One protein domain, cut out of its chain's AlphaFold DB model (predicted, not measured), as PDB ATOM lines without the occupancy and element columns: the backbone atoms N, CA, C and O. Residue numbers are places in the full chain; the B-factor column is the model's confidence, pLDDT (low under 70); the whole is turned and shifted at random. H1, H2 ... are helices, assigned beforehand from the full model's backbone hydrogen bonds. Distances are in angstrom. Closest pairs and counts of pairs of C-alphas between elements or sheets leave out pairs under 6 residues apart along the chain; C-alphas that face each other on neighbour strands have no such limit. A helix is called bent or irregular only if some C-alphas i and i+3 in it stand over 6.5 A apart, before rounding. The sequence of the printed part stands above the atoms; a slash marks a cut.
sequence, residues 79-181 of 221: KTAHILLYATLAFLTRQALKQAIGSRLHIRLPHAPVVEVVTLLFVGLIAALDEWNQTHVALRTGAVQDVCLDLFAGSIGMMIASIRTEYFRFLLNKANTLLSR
ATOM      1  N   LYS A  79     144.945 171.801 104.443       89.12
ATOM      2  CA  LYS A  79     144.685 172.716 105.571       89.12
ATOM      3  C   LYS A  79     143.498 173.637 105.294       89.12
ATOM      4  O   LYS A  79     142.646 173.807 106.159       89.12
ATOM      5  N   THR A  80     143.378 174.165 104.078       90.25
ATOM      6  CA  THR A  80     142.220 174.976 103.684       90.25
ATOM      7  C   THR A  80     140.923 174.165 103.687       90.25
ATOM      8  O   THR A  80     139.905 174.662 104.162       90.25
ATOM      9  N   ALA A  81     140.943 172.915 103.214       91.25
ATOM     10  CA  ALA A  81     139.770 172.043 103.233       91.25
ATOM     11  C   ALA A  81     139.289 171.763 104.664       91.25
ATOM     12  O   ALA A  81     138.101 171.904 104.933       91.25
ATOM     13  N   HIS A  82     140.206 171.453 105.585       91.56
ATOM     14  CA  HIS A  82     139.903 171.309 107.010       91.56
ATOM     15  C   HIS A  82     139.256 172.585 107.573       91.56
ATOM     16  O   HIS A  82     138.152 172.529 108.120       91.56
ATOM     17  N   ILE A  83     139.843 173.759 107.307       93.12
ATOM     18  CA  ILE A  83     139.265 175.036 107.748       93.12
ATOM     19  C   ILE A  83     137.818 175.205 107.248       93.12
ATOM     20  O   ILE A  83     136.927 175.564 108.017       93.12
ATOM     21  N   LEU A  84     137.546 174.908 105.977       94.12
ATOM     22  CA  LEU A  84     136.195 175.012 105.416       94.12
ATOM     23  C   LEU A  84     135.223 173.983 106.015       94.12
ATOM     24  O   LEU A  84     134.077 174.329 106.322       94.12
ATOM     25  N   LEU A  85     135.665 172.736 106.197       94.56
ATOM     26  CA  LEU A  85     134.862 171.651 106.766       94.56
ATOM     27  C   LEU A  85     134.418 171.986 108.192       94.56
ATOM     28  O   LEU A  85     133.220 171.921 108.487       94.56
ATOM     29  N   TYR A  86     135.348 172.407 109.050       95.69
ATOM     30  CA  TYR A  86     135.070 172.691 110.457       95.69
ATOM     31  C   TYR A  86     134.379 174.039 110.679       95.69
ATOM     32  O   TYR A  86     133.491 174.130 111.531       95.69
ATOM     33  N   ALA A  87     134.655 175.058 109.856       95.44
ATOM     34  CA  ALA A  87     133.862 176.291 109.851       95.44
ATOM     35  C   ALA A  87     132.390 176.015 109.490       95.44
ATOM     36  O   ALA A  87     131.474 176.532 110.138       95.44
ATOM     37  N   THR A  88     132.148 175.157 108.491       94.75
ATOM     38  CA  THR A  88     130.793 174.753 108.081       94.75
ATOM     39  C   THR A  88     130.110 173.909 109.155       94.75
ATOM     40  O   THR A  88     128.937 174.135 109.460       94.75
ATOM     41  N   LEU A  89     130.841 172.987 109.791       96.25
ATOM     42  CA  LEU A  89     130.328 172.187 110.902       96.25
ATOM     43  C   LEU A  89     129.875 173.072 112.069       96.25
ATOM     44  O   LEU A  89     128.769 172.890 112.586       96.25
ATOM     45  N   ALA A  90     130.695 174.055 112.453       95.19
ATOM     46  CA  ALA A  90     130.372 175.001 113.516       95.19
ATOM     47  C   ALA A  90     129.130 175.830 113.164       95.19
ATOM     48  O   ALA A  90     128.218 175.980 113.978       95.19
ATOM     49  N   PHE A  91     129.048 176.306 111.917       92.38
ATOM     50  CA  PHE A  91     127.882 177.016 111.405       92.38
ATOM     51  C   PHE A  91     126.597 176.171 111.515       92.38
ATOM     52  O   PHE A  91     125.598 176.642 112.064       92.38
ATOM     53  N   LEU A  92     126.604 174.927 111.024       92.06
ATOM     54  CA  LEU A  92     125.423 174.053 111.024       92.06
ATOM     55  C   LEU A  92     124.997 173.677 112.446       92.06
ATOM     56  O   LEU A  92     123.820 173.818 112.795       92.06
ATOM     57  N   THR A  93     125.963 173.299 113.283       92.69
ATOM     58  CA  THR A  93     125.745 172.934 114.690       92.69
ATOM     59  C   THR A  93     125.138 174.093 115.471       92.69
ATOM     60  O   THR A  93     124.122 173.924 116.149       92.69
ATOM     61  N   ARG A  94     125.689 175.302 115.319       90.69
ATOM     62  CA  ARG A  94     125.157 176.504 115.964       90.69
ATOM     63  C   ARG A  94     123.706 176.755 115.569       90.69
ATOM     64  O   ARG A  94     122.868 177.041 116.425       90.69
ATOM     65  N   GLN A  95     123.379 176.630 114.282       88.00
ATOM     66  CA  GLN A  95     122.013 176.831 113.799       88.00
ATOM     67  C   GLN A  95     121.057 175.760 114.334       88.00
ATOM     68  O   GLN A  95     119.952 176.099 114.759       88.00
ATOM     69  N   ALA A  96     121.487 174.497 114.390       88.62
ATOM     70  CA  ALA A  96     120.714 173.417 114.997       88.62
ATOM     71  C   ALA A  96     120.434 173.688 116.488       88.62
ATOM     72  O   ALA A  96     119.282 173.606 116.926       88.62
ATOM     73  N   LEU A  97     121.452 174.101 117.252       88.06
ATOM     74  CA  LEU A  97     121.337 174.410 118.680       88.06
ATOM     75  C   LEU A  97     120.432 175.615 118.956       88.06
ATOM     76  O   LEU A  97     119.562 175.531 119.823       88.06
ATOM     77  N   LYS A  98     120.566 176.713 118.198       84.06
ATOM     78  CA  LYS A  98     119.691 177.894 118.350       84.06
ATOM     79  C   LYS A  98     118.221 177.536 118.149       84.06
ATOM     80  O   LYS A  98     117.373 177.988 118.917       84.06
ATOM     81  N   GLN A  99     117.920 176.697 117.156       78.94
ATOM     82  CA  GLN A  99     116.554 176.241 116.893       78.94
ATOM     83  C   GLN A  99     116.053 175.267 117.968       78.94
ATOM     84  O   GLN A  99     114.886 175.315 118.351       78.94
ATOM     85  N   ALA A 100     116.920 174.392 118.483       78.19
ATOM     86  CA  ALA A 100     116.561 173.443 119.531       78.19
ATOM     87  C   ALA A 100     116.279 174.132 120.878       78.19
ATOM     88  O   ALA A 100     115.264 173.837 121.510       78.19
ATOM     89  N   ILE A 101     117.128 175.073 121.298       72.19
ATOM     90  CA  ILE A 101     117.012 175.753 122.597       72.19
ATOM     91  C   ILE A 101     115.914 176.822 122.565       72.19
ATOM     92  O   ILE A 101     115.076 176.860 123.467       72.19
ATOM     93  N   GLY A 102     115.846 177.631 121.498       63.88
ATOM     94  CA  GLY A 102     114.798 178.645 121.333       63.88
ATOM     95  C   GLY A 102     113.382 178.055 121.345       63.88
ATOM     96  O   GLY A 102     112.447 178.714 121.792       63.88
ATOM     97  N   SER A 103     113.235 176.788 120.931       57.22
ATOM     98  CA  SER A 103     111.963 176.056 120.957       57.22
ATOM     99  C   SER A 103     111.463 175.675 122.345       57.22
ATOM    100  O   SER A 103     110.257 175.600 122.552       57.22
ATOM    101  N   ARG A 104     112.372 175.402 123.288       55.50
ATOM    102  CA  ARG A 104     112.011 174.863 124.605       55.50
ATOM    103  C   ARG A 104     111.830 175.943 125.657       55.50
ATOM    104  O   ARG A 104     111.036 175.752 126.567       55.50
ATOM    105  N   LEU A 105     112.559 177.053 125.548       54.25
ATOM    106  CA  LEU A 105     112.588 178.060 126.609       54.25
ATOM    107  C   LEU A 105     111.651 179.255 126.374       54.25
ATOM    108  O   LEU A 105     111.528 180.072 127.271       54.25
ATOM    109  N   HIS A 106     111.011 179.412 125.205       52.69
ATOM    110  CA  HIS A 106     110.317 180.660 124.806       52.69
ATOM    111  C   HIS A 106     111.176 181.938 124.925       52.69
ATOM    112  O   HIS A 106     110.690 183.050 124.724       52.69
ATOM    113  N   ILE A 107     112.477 181.808 125.192       50.31
ATOM    114  CA  ILE A 107     113.399 182.929 125.285       50.31
ATOM    115  C   ILE A 107     113.863 183.241 123.867       50.31
ATOM    116  O   ILE A 107     114.498 182.419 123.198       50.31
ATOM    117  N   ARG A 108     113.584 184.463 123.404       51.03
ATOM    118  CA  ARG A 108     114.347 185.046 122.300       51.03
ATOM    119  C   ARG A 108     115.772 185.178 122.823       51.03
ATOM    120  O   ARG A 108     116.048 186.094 123.582       51.03
ATOM    121  N   LEU A 109     116.641 184.223 122.491       53.25
ATOM    122  CA  LEU A 109     118.060 184.239 122.845       53.25
ATOM    123  C   LEU A 109     118.832 184.872 121.685       53.25
ATOM    124  O   LEU A 109     119.264 184.156 120.776       53.25
ATOM    125  N   PRO A 110     118.988 186.207 121.646       51.47
ATOM    126  CA  PRO A 110     119.799 186.830 120.620       51.47
ATOM    127  C   PRO A 110     121.273 186.410 120.748       51.47
ATOM    128  O   PRO A 110     121.910 186.270 119.708       51.47
ATOM    129  N   HIS A 111     121.779 186.123 121.960       56.31
ATOM    130  CA  HIS A 111     123.180 185.764 122.229       56.31
ATOM    131  C   HIS A 111     123.297 184.877 123.481       56.31
ATOM    132  O   HIS A 111     123.544 185.372 124.574       56.31
ATOM    133  N   ALA A 112     123.078 183.565 123.355       66.25
ATOM    134  CA  ALA A 112     123.346 182.642 124.458       66.25
ATOM    135  C   ALA A 112     124.816 182.197 124.388       66.25
ATOM    136  O   ALA A 112     125.132 181.411 123.491       66.25
ATOM    137  N   PRO A 113     125.707 182.626 125.304       79.56
ATOM    138  CA  PRO A 113     127.099 182.161 125.314       79.56
ATOM    139  C   PRO A 113     127.182 180.631 125.405       79.56
ATOM    140  O   PRO A 113     128.063 180.019 124.815       79.56
ATOM    141  N   VAL A 114     126.184 180.004 126.036       84.94
ATOM    142  CA  VAL A 114     126.019 178.547 126.102       84.94
ATOM    143  C   VAL A 114     125.997 177.898 124.714       84.94
ATOM    144  O   VAL A 114     126.632 176.870 124.521       84.94
ATOM    145  N   VAL A 115     125.310 178.488 123.727       88.06
ATOM    146  CA  VAL A 115     125.263 177.930 122.363       88.06
ATOM    147  C   VAL A 115     126.644 177.952 121.726       88.06
ATOM    148  O   VAL A 115     127.031 176.981 121.079       88.06
ATOM    149  N   GLU A 116     127.378 179.049 121.901       89.62
ATOM    150  CA  GLU A 116     128.705 179.203 121.311       89.62
ATOM    151  C   GLU A 116     129.693 178.210 121.943       89.62
ATOM    152  O   GLU A 116     130.375 177.480 121.229       89.62
ATOM    153  N   VAL A 117     129.686 178.099 123.276       91.38
ATOM    154  CA  VAL A 117     130.533 177.153 124.018       91.38
ATOM    155  C   VAL A 117     130.227 175.710 123.620       91.38
ATOM    156  O   VAL A 117     131.140 174.968 123.273       91.38
ATOM    157  N   VAL A 118     128.952 175.310 123.600       92.19
ATOM    158  CA  VAL A 118     128.563 173.944 123.210       92.19
ATOM    159  C   VAL A 118     128.936 173.658 121.753       92.19
ATOM    160  O   VAL A 118     129.374 172.551 121.448       92.19
ATOM    161  N   THR A 119     128.819 174.646 120.861       93.62
ATOM    162  CA  THR A 119     129.242 174.499 119.459       93.62
ATOM    163  C   THR A 119     130.745 174.243 119.363       93.62
ATOM    164  O   THR A 119     131.146 173.300 118.687       93.62
ATOM    165  N   LEU A 120     131.577 175.034 120.048       94.06
ATOM    166  CA  LEU A 120     133.034 174.854 120.022       94.06
ATOM    167  C   LEU A 120     133.470 173.535 120.656       94.06
ATOM    168  O   LEU A 120     134.330 172.859 120.100       94.06
ATOM    169  N   LEU A 121     132.856 173.136 121.772       95.56
ATOM    170  CA  LEU A 121     133.125 171.839 122.395       95.56
ATOM    171  C   LEU A 121     132.782 170.686 121.450       95.56
ATOM    172  O   LEU A 121     133.556 169.742 121.326       95.56
ATOM    173  N   PHE A 122     131.648 170.780 120.751       96.00
ATOM    174  CA  PHE A 122     131.260 169.781 119.765       96.00
ATOM    175  C   PHE A 122     132.246 169.727 118.594       96.00
ATOM    176  O   PHE A 122     132.710 168.650 118.239       96.00
ATOM    177  N   VAL A 123     132.625 170.877 118.031       96.12
ATOM    178  CA  VAL A 123     133.626 170.959 116.954       96.12
ATOM    179  C   VAL A 123     134.965 170.372 117.399       96.12
ATOM    180  O   VAL A 123     135.533 169.565 116.670       96.12
ATOM    181  N   GLY A 124     135.438 170.713 118.600       94.88
ATOM    182  CA  GLY A 124     136.682 170.180 119.156       94.88
ATOM    183  C   GLY A 124     136.644 168.670 119.360       94.88
ATOM    184  O   GLY A 124     137.612 167.987 119.039       94.88
ATOM    185  N   LEU A 125     135.512 168.136 119.830       95.69
ATOM    186  CA  LEU A 125     135.313 166.695 119.946       95.69
ATOM    187  C   LEU A 125     135.387 166.010 118.576       95.69
ATOM    188  O   LEU A 125     136.082 165.009 118.438       95.69
ATOM    189  N   ILE A 126     134.697 166.547 117.565       96.19
ATOM    190  CA  ILE A 126     134.724 165.975 116.213       96.19
ATOM    191  C   ILE A 126     136.126 166.064 115.602       96.19
ATOM    192  O   ILE A 126     136.571 165.081 115.021       96.19
ATOM    193  N   ALA A 127     136.847 167.172 115.789       94.00
ATOM    194  CA  ALA A 127     138.224 167.320 115.319       94.00
ATOM    195  C   ALA A 127     139.180 166.319 115.991       94.00
ATOM    196  O   ALA A 127     139.992 165.682 115.326       94.00
ATOM    197  N   ALA A 128     139.044 166.105 117.303       92.69
ATOM    198  CA  ALA A 128     139.821 165.089 118.009       92.69
ATOM    199  C   ALA A 128     139.498 163.664 117.523       92.69
ATOM    200  O   ALA A 128     140.400 162.836 117.392       92.69
ATOM    201  N   LEU A 129     138.225 163.373 117.233       93.31
ATOM    202  CA  LEU A 129     137.800 162.085 116.678       93.31
ATOM    203  C   LEU A 129     138.280 161.879 115.238       93.31
ATOM    204  O   LEU A 129     138.626 160.757 114.881       93.31
ATOM    205  N   ASP A 130     138.307 162.929 114.421       90.75
ATOM    206  CA  ASP A 130     138.866 162.892 113.069       90.75
ATOM    207  C   ASP A 130     140.365 162.578 113.114       90.75
ATOM    208  O   ASP A 130     140.812 161.629 112.476       90.75
ATOM    209  N   GLU A 131     141.131 163.283 113.947       89.69
ATOM    210  CA  GLU A 131     142.560 163.007 114.115       89.69
ATOM    211  C   GLU A 131     142.820 161.593 114.646       89.69
ATOM    212  O   GLU A 131     143.709 160.908 114.143       89.69
ATOM    213  N   TRP A 132     142.006 161.104 115.588       88.75
ATOM    214  CA  TRP A 132     142.067 159.702 116.007       88.75
ATOM    215  C   TRP A 132     141.757 158.763 114.834       88.75
ATOM    216  O   TRP A 132     142.521 157.845 114.552       88.75
ATOM    217  N   ASN A 133     140.686 158.990 114.080       89.00
ATOM    218  CA  ASN A 133     140.371 158.150 112.927       89.00
ATOM    219  C   ASN A 133     141.537 158.100 111.922       89.00
ATOM    220  O   ASN A 133     141.886 157.031 111.424       89.00
ATOM    221  N   GLN A 134     142.201 159.232 111.692       83.62
ATOM    222  CA  GLN A 134     143.350 159.311 110.801       83.62
ATOM    223  C   GLN A 134     144.585 158.553 111.300       83.62
ATOM    224  O   GLN A 134     145.335 158.068 110.452       83.62
ATOM    225  N   THR A 135     144.820 158.403 112.613       84.25
ATOM    226  CA  THR A 135     145.964 157.605 113.109       84.25
ATOM    227  C   THR A 135     145.837 156.121 112.773       84.25
ATOM    228  O   THR A 135     146.848 155.428 112.675       84.25
ATOM    229  N   HIS A 136     144.618 155.632 112.534       82.81
ATOM    230  CA  HIS A 136     144.369 154.258 112.096       82.81
ATOM    231  C   HIS A 136     144.431 154.073 110.573       82.81
ATOM    232  O   HIS A 136     144.374 152.943 110.086       82.81
ATOM    233  N   VAL A 137     144.544 155.157 109.800       79.88
ATOM    234  CA  VAL A 137     144.650 155.096 108.340       79.88
ATOM    235  C   VAL A 137     146.122 154.993 107.939       79.88
ATOM    236  O   VAL A 137     146.961 155.797 108.342       79.88
ATOM    237  N   ALA A 138     146.445 154.016 107.091       68.38
ATOM    238  CA  ALA A 138     147.814 153.777 106.644       68.38
ATOM    239  C   ALA A 138     148.464 155.037 106.034       68.38
ATOM    240  O   ALA A 138     147.872 155.725 105.194       68.38
ATOM    241  N   LEU A 139     149.718 155.300 106.428       63.84
ATOM    242  CA  LEU A 139     150.540 156.430 105.964       63.84
ATOM    243  C   LEU A 139     149.961 157.818 106.305       63.84
ATOM    244  O   LEU A 139     150.258 158.804 105.621       63.84
ATOM    245  N   ARG A 140     149.153 157.913 107.369       66.50
ATOM    246  CA  ARG A 140     148.740 159.178 107.984       66.50
ATOM    247  C   ARG A 140     149.292 159.297 109.396       66.50
ATOM    248  O   ARG A 140     149.323 158.340 110.155       66.50
ATOM    249  N   THR A 141     149.732 160.502 109.730       66.31
ATOM    250  CA  THR A 141     150.113 160.884 111.088       66.31
ATOM    251  C   THR A 141     149.096 161.905 111.560       66.31
ATOM    252  O   THR A 141     148.979 162.955 110.923       66.31
ATOM    253  N   GLY A 142     148.372 161.595 112.633       65.69
ATOM    254  CA  GLY A 142     147.547 162.590 113.304       65.69
ATOM    255  C   GLY A 142     148.433 163.632 113.991       65.69
ATOM    256  O   GLY A 142     149.515 163.299 114.482       65.69
ATOM    257  N   ALA A 143     148.005 164.887 114.002       77.44
ATOM    258  CA  ALA A 143     148.710 165.989 114.636       77.44
ATOM    259  C   ALA A 143     147.759 166.750 115.562       77.44
ATOM    260  O   ALA A 143     146.771 167.324 115.125       77.44
ATOM    261  N   VAL A 144     148.111 166.861 116.846       79.69
ATOM    262  CA  VAL A 144     147.330 167.656 117.821       79.69
ATOM    263  C   VAL A 144     147.183 169.119 117.373       79.69
ATOM    264  O   VAL A 144     146.177 169.768 117.644       79.69
ATOM    265  N   GLN A 145     148.170 169.629 116.629       83.62
ATOM    266  CA  GLN A 145     148.130 170.959 116.016       83.62
ATOM    267  C   GLN A 145     146.957 171.126 115.032       83.62
ATOM    268  O   GLN A 145     146.449 172.237 114.892       83.62
ATOM    269  N   ASP A 146     146.495 170.044 114.399       86.12
ATOM    270  CA  ASP A 146     145.371 170.062 113.458       86.12
ATOM    271  C   ASP A 146     144.040 170.240 114.204       86.12
ATOM    272  O   ASP A 146     143.214 171.037 113.774       86.12
ATOM    273  N   VAL A 147     143.892 169.665 115.405       90.25
ATOM    274  CA  VAL A 147     142.725 169.918 116.276       90.25
ATOM    275  C   VAL A 147     142.612 171.403 116.638       90.25
ATOM    276  O   VAL A 147     141.526 171.984 116.599       90.25
ATOM    277  N   CYS A 148     143.734 172.048 116.971       91.38
ATOM    278  CA  CYS A 148     143.759 173.483 117.266       91.38
ATOM    279  C   CYS A 148     143.397 174.328 116.034       91.38
ATOM    280  O   CYS A 148     142.659 175.309 116.155       91.38
ATOM    281  N   LEU A 149     143.894 173.945 114.854       91.75
ATOM    282  CA  LEU A 149     143.550 174.588 113.584       91.75
ATOM    283  C   LEU A 149     142.046 174.465 113.290       91.75
ATOM    284  O   LEU A 149     141.408 175.449 112.912       91.75
ATOM    285  N   ASP A 150     141.468 173.291 113.521       92.81
ATOM    286  CA  ASP A 150     140.055 173.000 113.270       92.81
ATOM    287  C   ASP A 150     139.130 173.733 114.256       92.81
ATOM    288  O   ASP A 150     138.075 174.248 113.875       92.81
ATOM    289  N   LEU A 151     139.557 173.902 115.510       93.69
ATOM    290  CA  LEU A 151     138.884 174.771 116.484       93.69
ATOM    291  C   LEU A 151     138.925 176.252 116.080       93.69
ATOM    292  O   LEU A 151     137.920 176.966 116.197       93.69
ATOM    293  N   PHE A 152     140.069 176.724 115.578       94.75
ATOM    294  CA  PHE A 152     140.194 178.082 115.052       94.75
ATOM    295  C   PHE A 152     139.268 178.291 113.846       94.75
ATOM    296  O   PHE A 152     138.539 179.284 113.774       94.75
ATOM    297  N   ALA A 153     139.202 177.308 112.951       93.31
ATOM    298  CA  ALA A 153     138.274 177.306 111.833       93.31
ATOM    299  C   ALA A 153     136.803 177.342 112.278       93.31
ATOM    300  O   ALA A 153     136.015 178.140 111.759       93.31
ATOM    301  N   GLY A 154     136.434 176.542 113.282       93.12
ATOM    302  CA  GLY A 154     135.099 176.577 113.878       93.12
ATOM    303  C   GLY A 154     134.739 177.959 114.431       93.12
ATOM    304  O   GLY A 154     133.640 178.462 114.185       93.12
ATOM    305  N   SER A 155     135.695 178.623 115.085       93.06
ATOM    306  CA  SER A 155     135.534 179.989 115.601       93.06
ATOM    307  C   SER A 155     135.266 181.003 114.479       93.06
ATOM    308  O   SER A 155     134.360 181.834 114.598       93.06
ATOM    309  N   ILE A 156     135.977 180.897 113.348       91.94
ATOM    310  CA  ILE A 156     135.716 181.715 112.148       91.94
ATOM    311  C   ILE A 156     134.297 181.464 111.621       91.94
ATOM    312  O   ILE A 156     133.550 182.413 111.366       91.94
ATOM    313  N   GLY A 157     133.891 180.196 111.497       88.88
ATOM    314  CA  GLY A 157     132.549 179.825 111.039       88.88
ATOM    315  C   GLY A 157     131.439 180.418 111.914       88.88
ATOM    316  O   GLY A 157     130.431 180.929 111.412       88.88
ATOM    317  N   MET A 158     131.648 180.433 113.231       89.00
ATOM    318  CA  MET A 158     130.726 181.048 114.186       89.00
ATOM    319  C   MET A 158     130.683 182.572 114.061       89.00
ATOM    320  O   MET A 158     129.589 183.144 114.089       89.00
ATOM    321  N   MET A 159     131.827 183.227 113.860       88.25
ATOM    322  CA  MET A 159     131.891 184.673 113.640       88.25
ATOM    323  C   MET A 159     131.090 185.084 112.398       88.25
ATOM    324  O   MET A 159     130.218 185.953 112.481       88.25
ATOM    325  N   ILE A 160     131.278 184.383 111.276       86.00
ATOM    326  CA  ILE A 160     130.525 184.615 110.032       86.00
ATOM    327  C   ILE A 160     129.017 184.427 110.262       86.00
ATOM    328  O   ILE A 160     128.196 185.244 109.831       86.00
ATOM    329  N   ALA A 161     128.629 183.376 110.989       81.62
ATOM    330  CA  ALA A 161     127.233 183.126 111.334       81.62
ATOM    331  C   ALA A 161     126.613 184.259 112.178       81.62
ATOM    332  O   ALA A 161     125.425 184.573 112.009       81.62
ATOM    333  N   SER A 162     127.395 184.878 113.074       81.62
ATOM    334  CA  SER A 162     126.943 185.982 113.934       81.62
ATOM    335  C   SER A 162     126.680 187.221 113.099       81.62
ATOM    336  O   SER A 162     125.553 187.721 113.115       81.62
ATOM    337  N   ILE A 163     127.659 187.612 112.276       82.75
ATOM    338  CA  ILE A 163     127.570 188.767 111.375       82.75
ATOM    339  C   ILE A 163     126.335 188.649 110.484       82.75
ATOM    340  O   ILE A 163     125.525 189.570 110.412       82.75
ATOM    341  N   ARG A 164     126.114 187.482 109.865       78.88
ATOM    342  CA  ARG A 164     124.932 187.262 109.018       78.88
ATOM    343  C   ARG A 164     123.623 187.436 109.791       78.88
ATOM    344  O   ARG A 164     122.669 188.020 109.281       78.88
ATOM    345  N   THR A 165     123.556 186.904 111.010       72.19
ATOM    346  CA  THR A 165     122.344 186.973 111.839       72.19
ATOM    347  C   THR A 165     122.068 188.402 112.312       72.19
ATOM    348  O   THR A 165     120.913 188.810 112.411       72.19
ATOM    349  N   GLU A 166     123.107 189.168 112.624       73.06
ATOM    350  CA  GLU A 166     123.009 190.573 113.031       73.06
ATOM    351  C   GLU A 166     122.647 191.479 111.859       73.06
ATOM    352  O   GLU A 166     121.693 192.245 111.971       73.06
ATOM    353  N   TYR A 167     123.305 191.315 110.710       76.00
ATOM    354  CA  TYR A 167     123.001 192.062 109.492       76.00
ATOM    355  C   TYR A 167     121.556 191.838 109.026       76.00
ATOM    356  O   TYR A 167     120.828 192.790 108.746       76.00
ATOM    357  N   PHE A 168     121.088 190.587 109.019       74.25
ATOM    358  CA  PHE A 168     119.704 190.280 108.657       74.25
ATOM    359  C   PHE A 168     118.693 190.881 109.647       74.25
ATOM    360  O   PHE A 168     117.678 191.437 109.231       74.25
ATOM    361  N   ARG A 169     118.980 190.828 110.957       71.69
ATOM    362  CA  ARG A 169     118.144 191.486 111.978       71.69
ATOM    363  C   ARG A 169     118.115 193.001 111.799       71.69
ATOM    364  O   ARG A 169     117.044 193.587 111.895       71.69
ATOM    365  N   PHE A 170     119.256 193.621 111.507       79.25
ATOM    366  CA  PHE A 170     119.342 195.049 111.216       79.25
ATOM    367  C   PHE A 170     118.472 195.432 110.011       79.25
ATOM    368  O   PHE A 170     117.681 196.368 110.113       79.25
ATOM    369  N   LEU A 171     118.551 194.678 108.908       78.12
ATOM    370  CA  LEU A 171     117.714 194.909 107.727       78.12
ATOM    371  C   LEU A 171     116.218 194.782 108.040       78.12
ATOM    372  O   LEU A 171     115.442 195.648 107.641       78.12
ATOM    373  N   LEU A 172     115.817 193.748 108.786       78.44
ATOM    374  CA  LEU A 172     114.422 193.568 109.196       78.44
ATOM    375  C   LEU A 172     113.936 194.689 110.117       78.44
ATOM    376  O   LEU A 172     112.828 195.181 109.934       78.44
ATOM    377  N   ASN A 173     114.758 195.120 111.075       78.56
ATOM    378  CA  ASN A 173     114.413 196.225 111.966       78.56
ATOM    379  C   ASN A 173     114.268 197.528 111.177       78.56
ATOM    380  O   ASN A 173     113.293 198.241 111.370       78.56
ATOM    381  N   LYS A 174     115.185 197.806 110.241       82.31
ATOM    382  CA  LYS A 174     115.100 198.978 109.363       82.31
ATOM    383  C   LYS A 174     113.829 198.945 108.512       82.31
ATOM    384  O   LYS A 174     113.125 199.945 108.459       82.31
ATOM    385  N   ALA A 175     113.507 197.805 107.899       76.50
ATOM    386  CA  ALA A 175     112.276 197.635 107.129       76.50
ATOM    387  C   ALA A 175     111.025 197.821 108.001       76.50
ATOM    388  O   ALA A 175     110.110 198.534 107.604       76.50
ATOM    389  N   ASN A 176     111.004 197.252 109.210       79.69
ATOM    390  CA  ASN A 176     109.883 197.400 110.134       79.69
ATOM    391  C   ASN A 176     109.702 198.856 110.591       79.69
ATOM    392  O   ASN A 176     108.579 199.335 110.620       79.69
ATOM    393  N   THR A 177     110.792 199.584 110.863       83.44
ATOM    394  CA  THR A 177     110.747 201.023 111.179       83.44
ATOM    395  C   THR A 177     110.232 201.859 110.004       83.44
ATOM    396  O   THR A 177     109.535 202.850 110.213       83.44
ATOM    397  N   LEU A 178     110.562 201.480 108.765       83.62
ATOM    398  CA  LEU A 178     110.060 202.156 107.562       83.62
ATOM    399  C   LEU A 178     108.578 201.859 107.308       83.62
ATOM    400  O   LEU A 178     107.859 202.754 106.890       83.62
ATOM    401  N   LEU A 179     108.120 200.637 107.596       77.69
ATOM    402  CA  LEU A 179     106.717 200.233 107.468       77.69
ATOM    403  C   LEU A 179     105.840 200.737 108.628       77.69
ATOM    404  O   LEU A 179     104.646 200.945 108.444       77.69
ATOM    405  N   SER A 180     106.410 200.938 109.824       73.12
ATOM    406  CA  SER A 180     105.694 201.474 110.989       73.12
ATOM    407  C   SER A 180     105.564 202.997 110.966       73.12
ATOM    408  O   SER A 180     104.752 203.548 111.709       73.12
ATOM    409  N   ARG A 181     106.338 203.691 110.120       68.12
ATOM    410  CA  ARG A 181     105.980 205.037 109.666       68.12
ATOM    411  C   ARG A 181     104.765 204.875 108.753       68.12
ATOM    412  O   ARG A 181     104.919 204.541 107.583       68.12
TER     413      ARG A 181
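AT A GLANCE: This is residues 79 to 181 of the 221 residues of an uncharacterized protein of Effusibacillus sp. skT53 (UniProt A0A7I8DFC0). Three long helices make this model: H2 and H3 form a slanted helical hairpin, and H1 crosses both of them on one side as a diagonal bar. The last part of H3, with residue 181 after it, sticks out beyond the other two helices as a free arm, residues 170 to 181, and this arm adds to the length of the whole. The printed part has 103 residues with three named helices, in the order H1, H2, H3 along the chain, and no named strand; the class is all helix. The whole is loose, with a radius of gyration of the C-alphas of 17.4 A, and it spans 66 by 29 by 16 A.

IN THESE COORDINATES: The printed part begins with H1, residues 79 to 105, whose first C-alpha, that of Lys 79, is at (144.685, 172.716, 105.571). H1 has 27 residues and measures 38.7 A from first to last C-alpha. Residues 106 to 112 link it to H2, residues 113 to 135, which has 23 residues and measures 33.3 A. The C-alpha of Pro 113, where H2 begins, is at (127.099, 182.161, 125.314). Residues 136 to 143 lead on to H3, residues 144 to 180, the longest helix with 37 residues and 54.1 A from first to last C-alpha. H3 ends at Ser 180, whose C-alpha is at (105.694, 201.474, 110.989), and Arg 181 follows as the last printed residue. None of the three helices is bent or irregular.

HOW THE PARTS SIT: H1 touches both other helices, in each case with a part of its length alone. With residues 86 to 98 it touches H2, and their closest C-alphas, those of Arg 94 and Thr 119, are 5.7 A apart. H1 and H2 stand at a steep tilt of 41 degrees and run opposite ways; they form a helical hairpin. With residues 82 to 94 H1 touches residues 149 to 161 of H3. H1 and H3 touch with 33 pairs of C-alphas within 8 A, and their closest C-alphas, those of Ala 87 and Gly 157, are 4.0 A apart. H1 and H3 run the same way at a steep tilt of 51 degrees. H2 and H3 touch as well, H3 with residues 144 to 158 alone; their closest C-alphas, those of Ala 127 and Val 147, are 5.3 A apart. They run opposite ways at a shallow tilt of 33 degrees, only just short of steep, and form a second helical hairpin. Their centres are 19.4 A apart, while the centre of H1 is 11.0 A from that of H2 and 11.1 A from that of H3. The packing of the helices is mostly crossed, but only just, with one of the three touching pairs at a shallow tilt. In H2 and H3 every O i to N i+4 pair is within hydrogen-bond range, and in H1 22 of 23 are.

THE WHOLE: The two C-alphas farthest apart, those of Ala 138 and Arg 181, are 66.2 A from each other, and the outline is only just a rod. Residues 170 to 181, of which 170 to 180 belong to H3, stand free; the body without them has 91 residues and spans 50 by 25 by 15 A. The printed part has no cut. The links H1 to H2, with 7 residues, and H2 to H3, with 8 residues, are both short. The mean pLDDT of the printed part is 82.6. It is under 70 at residues 102 to 112, of which 102 to 105 belong to H1, at residues 138 to 142 and at residue 181.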